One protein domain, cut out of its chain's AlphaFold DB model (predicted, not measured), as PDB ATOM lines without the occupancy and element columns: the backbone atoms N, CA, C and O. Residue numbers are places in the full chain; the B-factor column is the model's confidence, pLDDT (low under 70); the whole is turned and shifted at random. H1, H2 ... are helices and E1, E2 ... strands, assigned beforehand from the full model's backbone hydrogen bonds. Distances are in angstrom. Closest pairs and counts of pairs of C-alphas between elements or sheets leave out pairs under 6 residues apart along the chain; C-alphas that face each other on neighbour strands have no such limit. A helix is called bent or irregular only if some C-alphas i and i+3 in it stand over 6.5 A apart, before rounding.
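AT A GLANCE: This is residues 3 to 110 of the 240 residues of an uncharacterized protein of Toxocara canis (UniProt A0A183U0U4). A strongly twisted sheet of four strands makes one end of the domain, and a helical hairpin, H1 and H2, stands beyond it, with H1 rising from one face of the sheet. The long helix H3 runs along one side of both, past the first turns of H1 and past edge strand E4. The printed part has 108 residues with four named strands and three named helices, which follow along the chain as E1, E2, E3, E4, H1, H2, H3; the sheet runs E1, E2, E3, E4, antiparallel throughout, and the class is mixed, helices and strands. The whole is compact, with a radius of gyration of the C-alphas of 14.2 A and spans of 40 by 30 by 21 A.

IN THESE COORDINATES: Find C-alpha 3 at (139.131, 149.004, 208.362), where E1 begins; it runs to residue 7, over 11.3 A. E2, residues 10 to 15, covers 15.2 A, E3, residues 25 to 30, 16.0 A, and E4, residues 39 to 43, 11.8 A. H1 starts at C-alpha 48, (131.171, 146.192, 194.869), and runs 18.1 A to residue 61; it is irregular, with C-alphas 57 and 60 lying 9.3 A apart. H2 is residues 65 to 72, 10.3 A. H3, residues 88 to 109, covers 31.7 A and ends at C-alpha 109, (137.683, 170.025, 198.317).

HOW THE PARTS SIT: E1 to E4 form a meander, each strand the antiparallel neighbour of the one before. Look for N 7 and O 10 at 2.9 A between E1 and E2, N 13 and O 27 at 3.0 A between E2 and E3, and N 28 and O 40 at 2.8 A between E3 and E4. H1 is on one face of this sheet, giving two layers, a helix over a sheet; it stands up from the sheet at 51 degrees, with a height over the sheet of 11.7 A. Its closest C-alphas to E4 are those of Tyr 49 and Gly 43, 5.3 A. H1 and H2 form a helical hairpin and touch, closest at C-alphas 55 and 65, 6.4 A, with a shallow tilt of 18 degrees, opposite ways. H2 is not on the sheet. H3 only grazes the sheet with residues 95 to 106, and only just touches H1, with 3 pairs of C-alphas within 8 A, the closest those of Ala 52 and Tyr 95, 7.2 A. In H3 every O i to N i+4 pair is within hydrogen-bond range; in H1 8 of 10 are, in H2 3 of 4.

THE WHOLE: The two C-alphas farthest apart, those of His 35 and Lys 83, are 44.7 A apart. The printed part has no cut. The link from H2 to H3, residues 73 to 87, is long. The mean pLDDT of the printed part is 92.4, and no printed residue is under 70.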
ATOM      1  N   THR A   3     138.814 150.211 209.145       93.19
ATOM      2  CA  THR A   3     139.131 149.004 208.362       93.19
ATOM      3  C   THR A   3     137.905 148.102 208.233       93.19
ATOM      4  O   THR A   3     137.212 147.867 209.219       93.19
ATOM      5  N   ILE A   4     137.653 147.594 207.026       94.50
ATOM      6  CA  ILE A   4     136.518 146.706 206.720       94.50
ATOM      7  C   ILE A   4     136.932 145.368 206.111       94.50
ATOM      8  O   ILE A   4     136.188 144.399 206.213       94.50
ATOM      9  N   ALA A   5     138.108 145.297 205.491       93.94
ATOM     10  CA  ALA A   5     138.670 144.054 204.982       93.94
ATOM     11  C   ALA A   5     140.193 144.135 204.961       93.94
ATOM     12  O   ALA A   5     140.756 145.199 204.706       93.94
ATOM     13  N   VAL A   6     140.848 143.006 205.203       93.50
ATOM     14  CA  VAL A   6     142.307 142.860 205.192       93.50
ATOM     15  C   VAL A   6     142.653 141.644 204.343       93.50
ATOM     16  O   VAL A   6     141.914 140.660 204.344       93.50
ATOM     17  N   TYR A   7     143.749 141.730 203.603       90.62
ATOM     18  CA  TYR A   7     144.317 140.648 202.807       90.62
ATOM     19  C   TYR A   7     145.834 140.860 202.676       90.62
ATOM     20  O   TYR A   7     146.358 141.884 203.116       90.62
ATOM     21  N   ASP A   8     146.546 139.914 202.071       88.00
ATOM     22  CA  ASP A   8     148.017 139.889 202.083       88.00
ATOM     23  C   ASP A   8     148.670 141.185 201.562       88.00
ATOM     24  O   ASP A   8     149.667 141.657 202.108       88.00
ATOM     25  N   GLU A   9     148.086 141.810 200.535       87.94
ATOM     26  CA  GLU A   9     148.650 143.008 199.891       87.94
ATOM     27  C   GLU A   9     148.086 144.330 200.446       87.94
ATOM     28  O   GLU A   9     148.391 145.402 199.918       87.94
ATOM     29  N   GLY A  10     147.229 144.296 201.471       92.44
ATOM     30  CA  GLY A  10     146.727 145.524 202.075       92.44
ATOM     31  C   GLY A  10     145.412 145.397 202.822       92.44
ATOM     32  O   GLY A  10     144.941 144.325 203.195       92.44
ATOM     33  N   ARG A  11     144.777 146.543 203.036       94.81
ATOM     34  CA  ARG A  11     143.459 146.612 203.666       94.81
ATOM     35  C   ARG A  11     142.574 147.644 202.997       94.81
ATOM     36  O   ARG A  11     143.050 148.668 202.514       94.81
ATOM     37  N   PHE A  12     141.276 147.388 203.026       96.81
ATOM     38  CA  PHE A  12     140.256 148.362 202.678       96.81
ATOM     39  C   PHE A  12     139.725 149.013 203.943       96.81
ATOM     40  O   PHE A  12     139.482 148.345 204.953       96.81
ATOM     41  N   ALA A  13     139.518 150.319 203.876       95.62
ATOM     42  CA  ALA A  13     138.949 151.087 204.964       95.62
ATOM     43  C   ALA A  13     137.974 152.133 204.435       95.62
ATOM     44  O   ALA A  13     138.111 152.630 203.319       95.62
ATOM     45  N   TYR A  14     137.018 152.501 205.277       95.81
ATOM     46  CA  TYR A  14     136.257 153.723 205.090       95.81
ATOM     47  C   TYR A  14     137.056 154.923 205.607       95.81
ATOM     48  O   TYR A  14     137.625 154.893 206.709       95.81
ATOM     49  N   TRP A  15     137.099 155.971 204.792       95.81
ATOM     50  CA  TRP A  15     137.658 157.275 205.110       95.81
ATOM     51  C   TRP A  15     136.534 158.304 205.189       95.81
ATOM     52  O   TRP A  15     135.807 158.490 204.213       95.81
ATOM     53  N   SER A  16     136.453 158.982 206.329       95.25
ATOM     54  CA  SER A  16     135.557 160.112 206.559       95.25
ATOM     55  C   SER A  16     136.390 161.316 206.982       95.25
ATOM     56  O   SER A  16     137.321 161.165 207.781       95.25
ATOM     57  N   ASP A  17     136.064 162.499 206.473       95.31
ATOM     58  CA  ASP A  17     136.696 163.747 206.902       95.31
ATOM     59  C   ASP A  17     136.105 164.266 208.220       95.31
ATOM     60  O   ASP A  17     136.806 164.948 208.973       95.31
ATOM     61  N   ALA A  18     134.853 163.905 208.522       93.62
ATOM     62  CA  ALA A  18     134.152 164.222 209.764       93.62
ATOM     63  C   ALA A  18     133.434 162.981 210.347       93.62
ATOM     64  O   ALA A  18     133.128 162.048 209.598       93.62
ATOM     65  N   PRO A  19     133.196 162.920 211.670       91.88
ATOM     66  CA  PRO A  19     132.567 161.763 212.318       91.88
ATOM     67  C   PRO A  19     131.131 161.469 211.869       91.88
ATOM     68  O   PRO A  19     130.720 160.310 211.854       91.88
ATOM     69  N   ASP A  20     130.390 162.508 211.500       88.31
ATOM     70  CA  ASP A  20     128.986 162.504 211.085       88.31
ATOM     71  C   ASP A  20     128.801 162.330 209.567       88.31
ATOM     72  O   ASP A  20     127.695 162.443 209.046       88.31
ATOM     73  N   GLU A  21     129.877 162.048 208.826       89.12
ATOM     74  CA  GLU A  21     129.806 161.894 207.377       89.12
ATOM     75  C   GLU A  21     129.143 160.567 206.965       89.12
ATOM     76  O   GLU A  21     129.723 159.484 207.090       89.12
ATOM     77  N   ASP A  22     127.953 160.667 206.370       86.81
ATOM     78  CA  ASP A  22     127.148 159.519 205.924       86.81
ATOM     79  C   ASP A  22     127.726 158.761 204.716       86.81
ATOM     80  O   ASP A  22     127.340 157.623 204.435       86.81
ATOM     81  N   LYS A  23     128.618 159.394 203.947       89.69
ATOM     82  CA  LYS A  23     129.110 158.875 202.658       89.69
ATOM     83  C   LYS A  23     130.637 158.798 202.625       89.69
ATOM     84  O   LYS A  23     131.259 159.538 201.863       89.69
ATOM     85  N   PRO A  24     131.251 157.898 203.414       94.56
ATOM     86  CA  PRO A  24     132.696 157.769 203.433       94.56
ATOM     87  C   PRO A  24     133.239 157.288 202.088       94.56
ATOM     88  O   PRO A  24     132.611 156.506 201.365       94.56
ATOM     89  N   LEU A  25     134.472 157.691 201.792       96.44
ATOM     90  CA  LEU A  25     135.240 157.108 200.703       96.44
ATOM     91  C   LEU A  25     135.664 155.691 201.083       96.44
ATOM     92  O   LEU A  25     136.102 155.434 202.205       96.44
ATOM     93  N   LEU A  26     135.603 154.779 200.123       97.44
ATOM     94  CA  LEU A  26     136.320 153.521 200.212       97.44
ATOM     95  C   LEU A  26     137.756 153.757 199.749       97.44
ATOM     96  O   LEU A  26     137.991 154.199 198.620       97.44
ATOM     97  N   ILE A  27     138.713 153.435 200.612       97.25
ATOM     98  CA  ILE A  27     140.140 153.551 200.327       97.25
ATOM     99  C   ILE A  27     140.843 152.204 200.477       97.25
ATOM    100  O   ILE A  27     140.419 151.348 201.257       97.25
ATOM    101  N   HIS A  28     141.936 152.037 199.742       96.62
ATOM    102  CA  HIS A  28     142.897 150.958 199.922       96.62
ATOM    103  C   HIS A  28     144.171 151.502 200.575       96.62
ATOM    104  O   HIS A  28     144.614 152.608 200.264       96.62
ATOM    105  N   VAL A  29     144.727 150.722 201.499       94.50
ATOM    106  CA  VAL A  29     146.005 150.976 202.166       94.50
ATOM    107  C   VAL A  29     146.938 149.820 201.841       94.50
ATOM    108  O   VAL A  29     146.622 148.671 202.163       94.50
ATOM    109  N   ASP A  30     148.071 150.122 201.213       89.75
ATOM    110  CA  ASP A  30     149.081 149.126 200.853       89.75
ATOM    111  C   ASP A  30     149.811 148.619 202.106       89.75
ATOM    112  O   ASP A  30     150.285 149.420 202.912       89.75
ATOM    113  N   SER A  31     149.884 147.295 202.290       83.88
ATOM    114  CA  SER A  31     150.557 146.683 203.447       83.88
ATOM    115  C   SER A  31     152.082 146.687 203.336       83.88
ATOM    116  O   SER A  31     152.752 146.475 204.341       83.88
ATOM    117  N   LYS A  32     152.646 146.921 202.144       85.06
ATOM    118  CA  LYS A  32     154.098 146.844 201.902       85.06
ATOM    119  C   LYS A  32     154.849 148.098 202.330       85.06
ATOM    120  O   LYS A  32     156.070 148.065 202.430       85.06
ATOM    121  N   MET A  33     154.139 149.205 202.541       84.56
ATOM    122  CA  MET A  33     154.732 150.455 203.004       84.56
ATOM    123  C   MET A  33     154.578 150.574 204.516       84.56
ATOM    124  O   MET A  33     153.512 150.939 205.006       84.56
ATOM    125  N   GLU A  34     155.659 150.286 205.236       88.25
ATOM    126  CA  GLU A  34     155.724 150.474 206.686       88.25
ATOM    127  C   GLU A  34     155.645 151.958 207.066       88.25
ATOM    128  O   GLU A  34     154.869 152.329 207.943       88.25
ATOM    129  N   HIS A  35     156.382 152.816 206.356       93.81
ATOM    130  CA  HIS A  35     156.407 154.261 206.573       93.81
ATOM    131  C   HIS A  35     155.725 155.008 205.426       93.81
ATOM    132  O   HIS A  35     155.817 154.622 204.258       93.81
ATOM    133  N   PHE A  36     155.067 156.122 205.750       94.06
ATOM    134  CA  PHE A  36     154.458 157.039 204.780       94.06
ATOM    135  C   PHE A  36     153.439 156.378 203.840       94.06
ATOM    136  O   PHE A  36     153.354 156.749 202.663       94.06
ATOM    137  N   ALA A  37     152.674 155.409 204.355       91.69
ATOM    138  CA  ALA A  37     151.695 154.660 203.579       91.69
ATOM    139  C   ALA A  37     150.739 155.596 202.819       91.69
ATOM    140  O   ALA A  37     150.111 156.487 203.397       91.69
ATOM    141  N   LYS A  38     150.619 155.394 201.504       91.12
ATOM    142  CA  LYS A  38     149.660 156.128 200.671       91.12
ATOM    143  C   LYS A  38     148.295 155.459 200.705       91.12
ATOM    144  O   LYS A  38     148.200 154.236 200.806       91.12
ATOM    145  N   LEU A  39     147.257 156.277 200.587       95.25
ATOM    146  CA  LEU A  39     145.878 155.820 200.515       95.25
ATOM    147  C   LEU A  39     145.358 156.036 199.098       95.25
ATOM    148  O   LEU A  39     145.376 157.156 198.582       95.25
ATOM    149  N   ASP A  40     144.856 154.970 198.489       95.56
ATOM    150  CA  ASP A  40     144.251 155.026 197.166       95.56
ATOM    151  C   ASP A  40     142.732 155.058 197.286       95.56
ATOM    152  O   ASP A  40     142.133 154.196 197.925       95.56
ATOM    153  N   ILE A  41     142.082 156.013 196.619       97.38
ATOM    154  CA  ILE A  41     140.620 155.988 196.483       97.38
ATOM    155  C   ILE A  41     140.242 154.769 195.642       97.38
ATOM    156  O   ILE A  41     140.600 154.692 194.459       97.38
ATOM    157  N   ALA A  42     139.515 153.848 196.269       97.06
ATOM    158  CA  ALA A  42     138.994 152.629 195.672       97.06
ATOM    159  C   ALA A  42     137.510 152.739 195.302       97.06
ATOM    160  O   ALA A  42     137.047 152.001 194.439       97.06
ATOM    161  N   GLY A  43     136.762 153.679 195.890       96.88
ATOM    162  CA  GLY A  43     135.365 153.891 195.524       96.88
ATOM    163  C   GLY A  43     134.544 154.675 196.535       96.88
ATOM    164  O   GLY A  43     135.078 155.415 197.361       96.88
ATOM    165  N   ILE A  44     133.231 154.476 196.459       95.12
ATOM    166  CA  ILE A  44     132.257 154.895 197.475       95.12
ATOM    167  C   ILE A  44     132.002 153.759 198.474       95.12
ATOM    168  O   ILE A  44     132.544 152.664 198.324       95.12
ATOM    169  N   SER A  45     131.154 154.006 199.471       91.69
ATOM    170  CA  SER A  45     130.735 153.053 200.501       91.69
ATOM    171  C   SER A  45     129.828 151.908 200.006       91.69
ATOM    172  O   SER A  45     128.846 151.559 200.651       91.69
ATOM    173  N   ASP A  46     130.194 151.288 198.885       90.56
ATOM    174  CA  ASP A  46     129.576 150.095 198.303       90.56
ATOM    175  C   ASP A  46     130.664 149.003 198.149       90.56
ATOM    176  O   ASP A  46     131.651 149.218 197.434       90.56
ATOM    177  N   PRO A  47     130.522 147.827 198.799       84.31
ATOM    178  CA  PRO A  47     131.479 146.721 198.701       84.31
ATOM    179  C   PRO A  47     131.791 146.253 197.269       84.31
ATOM    180  O   PRO A  47     132.871 145.704 197.036       84.31
ATOM    181  N   VAL A  48     130.911 146.498 196.288       92.81
ATOM    182  CA  VAL A  48     131.171 146.192 194.869       92.81
ATOM    183  C   VAL A  48     132.447 146.894 194.383       92.81
ATOM    184  O   VAL A  48     133.221 146.304 193.624       92.81
ATOM    185  N   TYR A  49     132.736 148.103 194.879       95.12
ATOM    186  CA  TYR A  49     133.944 148.851 194.521       95.12
ATOM    187  C   TYR A  49     135.232 148.181 195.020       95.12
ATOM    188  O   TYR A  49     136.266 148.305 194.367       95.12
ATOM    189  N   MET A  50     135.195 147.410 196.114       93.25
ATOM    190  CA  MET A  50     136.369 146.653 196.578       93.25
ATOM    191  C   MET A  50     136.764 145.583 195.558       93.25
ATOM    192  O   MET A  50     137.932 145.458 195.190       93.25
ATOM    193  N   ILE A  51     135.776 144.829 195.065       91.81
ATOM    194  CA  ILE A  51     136.001 143.785 194.060       91.81
ATOM    195  C   ILE A  51     136.401 144.410 192.722       91.81
ATOM    196  O   ILE A  51     137.312 143.905 192.066       91.81
ATOM    197  N   ALA A  52     135.787 145.537 192.346       93.12
ATOM    198  CA  ALA A  52     136.181 146.310 191.171       93.12
ATOM    199  C   ALA A  52     137.656 146.734 191.237       93.12
ATOM    200  O   ALA A  52     138.408 146.531 190.281       93.12
ATOM    201  N   TRP A  53     138.088 147.258 192.386       94.50
ATOM    202  CA  TRP A  53     139.469 147.667 192.619       94.50
ATOM    203  C   TRP A  53     140.437 146.491 192.513       94.50
ATOM    204  O   TRP A  53     141.425 146.573 191.778       94.50
ATOM    205  N   LEU A  54     140.130 145.373 193.178       92.19
ATOM    206  CA  LEU A  54     140.961 144.168 193.135       92.19
ATOM    207  C   LEU A  54     141.056 143.611 191.714       92.19
ATOM    208  O   LEU A  54     142.150 143.277 191.266       92.19
ATOM    209  N   ARG A  55     139.942 143.564 190.974       89.31
ATOM    210  CA  ARG A  55     139.913 143.117 189.576       89.31
ATOM    211  C   ARG A  55     140.751 144.010 188.662       89.31
ATOM    212  O   ARG A  55     141.401 143.487 187.755       89.31
ATOM    213  N   ASN A  56     140.741 145.325 188.883       88.31
ATOM    214  CA  ASN A  56     141.532 146.269 188.092       88.31
ATOM    215  C   ASN A  56     143.037 146.133 188.396       88.31
ATOM    216  O   ASN A  56     143.848 146.079 187.478       88.31
ATOM    217  N   ARG A  57     143.418 145.981 189.674       87.38
ATOM    218  CA  ARG A  57     144.829 145.830 190.080       87.38
ATOM    219  C   ARG A  57     145.414 144.456 189.741       87.38
ATOM    220  O   ARG A  57     146.545 144.372 189.275       87.38
ATOM    221  N   ALA A  58     144.674 143.378 189.993       85.38
ATOM    222  CA  ALA A  58     145.148 142.010 189.780       85.38
ATOM    223  C   ALA A  58     144.998 141.539 188.324       85.38
ATOM    224  O   ALA A  58     145.634 140.558 187.924       85.38
ATOM    225  N   GLY A  59     144.166 142.215 187.526       81.31
ATOM    226  CA  GLY A  59     143.868 141.797 186.163       81.31
ATOM    227  C   GLY A  59     143.286 140.383 186.138       81.31
ATOM    228  O   GLY A  59     142.423 140.035 186.945       81.31
ATOM    229  N   ASP A  60     143.780 139.556 185.222       78.06
ATOM    230  CA  ASP A  60     143.291 138.185 185.030       78.06
ATOM    231  C   ASP A  60     143.800 137.198 186.094       78.06
ATOM    232  O   ASP A  60     143.340 136.061 186.149       78.06
ATOM    233  N   LYS A  61     144.699 137.631 186.992       82.81
ATOM    234  CA  LYS A  61     145.151 136.809 188.129       82.81
ATOM    235  C   LYS A  61     144.037 136.571 189.149       82.81
ATOM    236  O   LYS A  61     144.083 135.585 189.878       82.81
ATOM    237  N   LEU A  62     143.037 137.455 189.204       84.06
ATOM    238  CA  LEU A  62     141.872 137.282 190.068       84.06
ATOM    239  C   LEU A  62     140.805 136.451 189.349       84.06
ATOM    240  O   LEU A  62     139.811 136.973 188.837       84.06
ATOM    241  N   ALA A  63     141.036 135.139 189.299       81.94
ATOM    242  CA  ALA A  63     140.078 134.189 188.748       81.94
ATOM    243  C   ALA A  63     138.713 134.322 189.448       81.94
ATOM    244  O   ALA A  63     138.629 134.616 190.639       81.94
ATOM    245  N   ASN A  64     137.629 134.091 188.706       87.69
ATOM    246  CA  ASN A  64     136.241 134.166 189.182       87.69
ATOM    247  C   ASN A  64     135.727 135.559 189.590       87.69
ATOM    248  O   ASN A  64     134.568 135.656 189.991       87.69
ATOM    249  N   ALA A  65     136.509 136.636 189.454       87.88
ATOM    250  CA  ALA A  65     136.050 137.991 189.781       87.88
ATOM    251  C   ALA A  65     134.728 138.348 189.081       87.88
ATOM    252  O   ALA A  65     133.786 138.797 189.727       87.88
ATOM    253  N   ASP A  66     134.624 138.064 187.783       90.19
ATOM    254  CA  ASP A  66     133.432 138.360 186.983       90.19
ATOM    255  C   ASP A  66     132.215 137.525 187.447       90.19
ATOM    256  O   ASP A  66     131.081 138.009 187.477       90.19
ATOM    257  N   ALA A  67     132.444 136.286 187.904       91.38
ATOM    258  CA  ALA A  67     131.401 135.434 188.478       91.38
ATOM    259  C   ALA A  67     130.912 135.952 189.842       91.38
ATOM    260  O   ALA A  67     129.717 135.886 190.130       91.38
ATOM    261  N   PHE A  68     131.810 136.493 190.673       90.25
ATOM    262  CA  PHE A  68     131.433 137.171 191.916       90.25
ATOM    263  C   PHE A  68     130.669 138.463 191.636       90.25
ATOM    264  O   PHE A  68     129.604 138.670 192.211       90.25
ATOM    265  N   LEU A  69     131.154 139.297 190.715       91.81
ATOM    266  CA  LEU A  69     130.498 140.551 190.338       91.81
ATOM    267  C   LEU A  69     129.092 140.314 189.775       91.81
ATOM    268  O   LEU A  69     128.173 141.044 190.122       91.81
ATOM    269  N   THR A  70     128.882 139.235 189.018       92.81
ATOM    270  CA  THR A  70     127.545 138.835 188.544       92.81
ATOM    271  C   THR A  70     126.551 138.583 189.685       92.81
ATOM    272  O   THR A  70     125.355 138.801 189.508       92.81
ATOM    273  N   LYS A  71     127.027 138.130 190.853       91.50
ATOM    274  CA  LYS A  71     126.194 137.864 192.040       91.50
ATOM    275  C   LYS A  71     126.076 139.068 192.977       91.50
ATOM    276  O   LYS A  71     125.082 139.173 193.682       91.50
ATOM    277  N   LEU A  72     127.104 139.915 193.027       90.38
ATOM    278  CA  LEU A  72     127.198 141.042 193.960       90.38
ATOM    279  C   LEU A  72     126.565 142.326 193.420       90.38
ATOM    280  O   LEU A  72     126.051 143.116 194.206       90.38
ATOM    281  N   VAL A  73     126.611 142.552 192.105       92.81
ATOM    282  CA  VAL A  73     126.017 143.744 191.491       92.81
ATOM    283  C   VAL A  73     124.499 143.695 191.657       92.81
ATOM    284  O   VAL A  73     123.835 142.801 191.133       92.81
ATOM    285  N   HIS A  74     123.964 144.676 192.378       88.50
ATOM    286  CA  HIS A  74     122.531 144.877 192.573       88.50
ATOM    287  C   HIS A  74     121.974 145.940 191.604       88.50
ATOM    288  O   HIS A  74     122.750 146.744 191.081       88.50
ATOM    289  N   PRO A  75     120.644 146.000 191.382       90.12
ATOM    290  CA  PRO A  75     120.035 146.948 190.444       90.12
ATOM    291  C   PRO A  75     120.341 148.423 190.728       90.12
ATOM    292  O   PRO A  75     120.470 149.202 189.793       90.12
ATOM    293  N   ASP A  76     120.520 148.789 192.000       88.94
ATOM    294  CA  ASP A  76     120.837 150.169 192.403       88.94
ATOM    295  C   ASP A  76     122.342 150.503 192.344       88.94
ATOM    296  O   ASP A  76     122.773 151.562 192.800       88.94
ATOM    297  N   CYS A  77     123.183 149.584 191.860       90.88
ATOM    298  CA  CYS A  77     124.630 149.765 191.878       90.88
ATOM    299  C   CYS A  77     125.019 150.722 190.757       90.88
ATOM    300  O   CYS A  77     124.734 150.467 189.590       90.88
ATOM    301  N   ALA A  78     125.766 151.780 191.072       91.88
ATOM    302  CA  ALA A  78     126.220 152.748 190.072       91.88
ATOM    303  C   ALA A  78     127.072 152.124 188.941       91.88
ATOM    304  O   ALA A  78     127.272 152.741 187.895       91.88
ATOM    305  N   LEU A  79     127.578 150.904 189.150       94.62
ATOM    306  CA  LEU A  79     128.421 150.172 188.208       94.62
ATOM    307  C   LEU A  79     127.657 149.130 187.369       94.62
ATOM    308  O   LEU A  79     128.270 148.484 186.518       94.62
ATOM    309  N   CYS A  80     126.350 148.935 187.578       93.88
ATOM    310  CA  CYS A  80     125.554 148.003 186.775       93.88
ATOM    311  C   CYS A  80     125.259 148.560 185.373       93.88
ATOM    312  O   CYS A  80     125.360 149.762 185.128       93.88
ATOM    313  N   ASN A  81     124.861 147.699 184.440       93.69
ATOM    314  CA  ASN A  81     124.323 148.112 183.143       93.69
ATOM    315  C   ASN A  81     122.885 148.649 183.264       93.69
ATOM    316  O   ASN A  81     122.282 148.622 184.338       93.69
ATOM    317  N   ASP A  82     122.303 149.073 182.143       91.75
ATOM    318  CA  ASP A  82     120.948 149.648 182.081       91.75
ATOM    319  C   ASP A  82     119.831 148.675 182.509       91.75
ATOM    320  O   ASP A  82     118.690 149.076 182.729       91.75
ATOM    321  N   LYS A  83     120.141 147.379 182.640       91.94
ATOM    322  CA  LYS A  83     119.225 146.334 183.124       91.94
ATOM    323  C   LYS A  83     119.456 145.974 184.594       91.94
ATOM    324  O   LYS A  83     118.914 144.966 185.050       91.94
ATOM    325  N   GLY A  84     120.291 146.722 185.317       92.88
ATOM    326  CA  GLY A  84     120.612 146.431 186.713       92.88
ATOM    327  C   GLY A  84     121.520 145.213 186.901       92.88
ATOM    328  O   GLY A  84     121.499 144.595 187.961       92.88
ATOM    329  N   LYS A  85     122.269 144.802 185.868       93.69
ATOM    330  CA  LYS A  85     123.105 143.590 185.878       93.69
ATOM    331  C   LYS A  85     124.573 143.908 185.636       93.69
ATOM    332  O   LYS A  85     124.924 144.951 185.093       93.69
ATOM    333  N   TYR A  86     125.435 142.973 186.009       94.88
ATOM    334  CA  TYR A  86     126.845 143.033 185.659       94.88
ATOM    335  C   TYR A  86     127.054 142.824 184.150       94.88
ATOM    336  O   TYR A  86     126.568 141.847 183.579       94.88
ATOM    337  N   ASP A  87     127.810 143.727 183.530       94.62
ATOM    338  CA  ASP A  87     128.429 143.556 182.214       94.62
ATOM    339  C   ASP A  87     129.901 143.958 182.331       94.62
ATOM    340  O   ASP A  87     130.206 145.056 182.790       94.62
ATOM    341  N   ALA A  88     130.828 143.083 181.939       91.69
ATOM    342  CA  ALA A  88     132.247 143.284 182.225       91.69
ATOM    343  C   ALA A  88     132.839 144.545 181.575       91.69
ATOM    344  O   ALA A  88     133.732 145.172 182.153       91.69
ATOM    345  N   LYS A  89     132.374 144.921 180.377       92.56
ATOM    346  CA  LYS A  89     132.902 146.073 179.641       92.56
ATOM    347  C   LYS A  89     132.344 147.368 180.217       92.56
ATOM    348  O   LYS A  89     133.123 148.261 180.549       92.56
ATOM    349  N   GLU A  90     131.025 147.456 180.365       94.62
ATOM    350  CA  GLU A  90     130.368 148.638 180.927       94.62
ATOM    351  C   GLU A  90     130.776 148.872 182.381       94.62
ATOM    352  O   GLU A  90     131.081 150.001 182.755       94.62
ATOM    353  N   PHE A  91     130.870 147.808 183.184       94.19
ATOM    354  CA  PHE A  91     131.277 147.890 184.584       94.19
ATOM    355  C   PHE A  91     132.652 148.543 184.740       94.19
ATOM    356  O   PHE A  91     132.817 149.449 185.554       94.19
ATOM    357  N   ARG A  92     133.642 148.129 183.932       92.62
ATOM    358  CA  ARG A  92     134.989 148.727 183.959       92.62
ATOM    359  C   ARG A  92     134.954 150.197 183.558       92.62
ATOM    360  O   ARG A  92     135.538 151.024 184.248       92.62
ATOM    361  N   GLN A  93     134.230 150.527 182.489       94.94
ATOM    362  CA  GLN A  93     134.093 151.909 182.027       94.94
ATOM    363  C   GLN A  93     133.443 152.808 183.089       94.94
ATOM    364  O   GLN A  93     133.954 153.894 183.367       94.94
ATOM    365  N   LYS A  94     132.354 152.347 183.718       95.94
ATOM    366  CA  LYS A  94     131.665 153.066 184.799       95.94
ATOM    367  C   LYS A  94     132.549 153.197 186.039       95.94
ATOM    368  O   LYS A  94     132.598 154.271 186.631       95.94
ATOM    369  N   TYR A  95     133.296 152.153 186.398       96.12
ATOM    370  CA  TYR A  95     134.219 152.182 187.533       96.12
ATOM    371  C   TYR A  95     135.364 153.182 187.330       96.12
ATOM    372  O   TYR A  95     135.614 154.015 188.203       96.12
ATOM    373  N   ASP A  96     136.016 153.172 186.165       95.81
ATOM    374  CA  ASP A  96     137.095 154.114 185.849       95.81
ATOM    375  C   ASP A  96     136.590 155.565 185.816       95.81
ATOM    376  O   ASP A  96     137.249 156.474 186.336       95.81
ATOM    377  N   ALA A  97     135.396 155.791 185.255       97.31
ATOM    378  CA  ALA A  97     134.740 157.095 185.272       97.31
ATOM    379  C   ALA A  97     134.437 157.560 186.708       97.31
ATOM    380  O   ALA A  97     134.787 158.686 187.067       97.31
ATOM    381  N   ALA A  98     133.880 156.680 187.547       96.94
ATOM    382  CA  ALA A  98     133.582 156.971 188.947       96.94
ATOM    383  C   ALA A  98     134.851 157.306 189.746       96.94
ATOM    384  O   ALA A  98     134.881 158.299 190.471       96.94
ATOM    385  N   LEU A  99     135.941 156.546 189.583       97.25
ATOM    386  CA  LEU A  99     137.217 156.858 190.236       97.25
ATOM    387  C   LEU A  99     137.780 158.209 189.791       97.25
ATOM    388  O   LEU A  99     138.306 158.967 190.613       97.25
ATOM    389  N   LYS A 100     137.694 158.522 188.494       97.50
ATOM    390  CA  LYS A 100     138.143 159.810 187.957       97.50
ATOM    391  C   LYS A 100     137.360 160.964 188.579       97.50
ATOM    392  O   LYS A 100     137.976 161.956 188.978       97.50
ATOM    393  N   GLU A 101     136.043 160.824 188.690       97.69
ATOM    394  CA  GLU A 101     135.167 161.812 189.317       97.69
ATOM    395  C   GLU A 101     135.463 161.969 190.812       97.69
ATOM    396  O   GLU A 101     135.711 163.088 191.259       97.69
ATOM    397  N   LEU A 102     135.544 160.870 191.567       97.19
ATOM    398  CA  LEU A 102     135.851 160.890 193.001       97.19
ATOM    399  C   LEU A 102     137.188 161.575 193.285       97.19
ATOM    400  O   LEU A 102     137.273 162.440 194.154       97.19
ATOM    401  N   ARG A 103     138.234 161.251 192.516       97.50
ATOM    402  CA  ARG A 103     139.551 161.890 192.650       97.50
ATOM    403  C   ARG A 103     139.505 163.371 192.282       97.50
ATOM    404  O   ARG A 103     140.165 164.176 192.930       97.50
ATOM    405  N   ALA A 104     138.751 163.748 191.249       97.75
ATOM    406  CA  ALA A 104     138.588 165.149 190.868       97.75
ATOM    407  C   ALA A 104     137.820 165.945 191.930       97.75
ATOM    408  O   ALA A 104     138.241 167.048 192.271       97.75
ATOM    409  N   LYS A 105     136.743 165.376 192.483       96.81
ATOM    410  CA  LYS A 105     135.997 165.952 193.603       96.81
ATOM    411  C   LYS A 105     136.902 166.108 194.820       96.81
ATOM    412  O   LYS A 105     136.972 167.201 195.370       96.81
ATOM    413  N   ARG A 106     137.661 165.061 195.171       97.00
ATOM    414  CA  ARG A 106     138.598 165.093 196.298       97.00
ATOM    415  C   ARG A 106     139.610 166.225 196.159       97.00
ATOM    416  O   ARG A 106     139.712 167.035 197.065       97.00
ATOM    417  N   ARG A 107     140.280 166.337 195.008       96.38
ATOM    418  CA  ARG A 107     141.266 167.407 194.763       96.38
ATOM    419  C   ARG A 107     140.690 168.819 194.875       96.38
ATOM    420  O   ARG A 107     141.426 169.730 195.211       96.38
ATOM    421  N   LYS A 108     139.406 169.013 194.552       96.56
ATOM    422  CA  LYS A 108     138.750 170.329 194.638       96.56
ATOM    423  C   LYS A 108     138.405 170.735 196.070       96.56
ATOM    424  O   LYS A 108     138.372 171.923 196.351       96.56
ATOM    425  N   GLN A 109     138.087 169.767 196.929       95.06
ATOM    426  CA  GLN A 109     137.683 170.025 198.317       95.06
ATOM    427  C   GLN A 109     138.857 169.974 199.301       95.06
ATOM    428  O   GLN A 109     138.741 170.475 200.414       95.06
ATOM    429  N   SER A 110     139.946 169.301 198.928       96.69
ATOM    430  CA  SER A 110     141.055 169.034 199.830       96.69
ATOM    431  C   SER A 110     142.090 170.153 199.835       96.69
ATOM    432  O   SER A 110     142.425 170.701 198.787       96.69
TER     433      SER A 110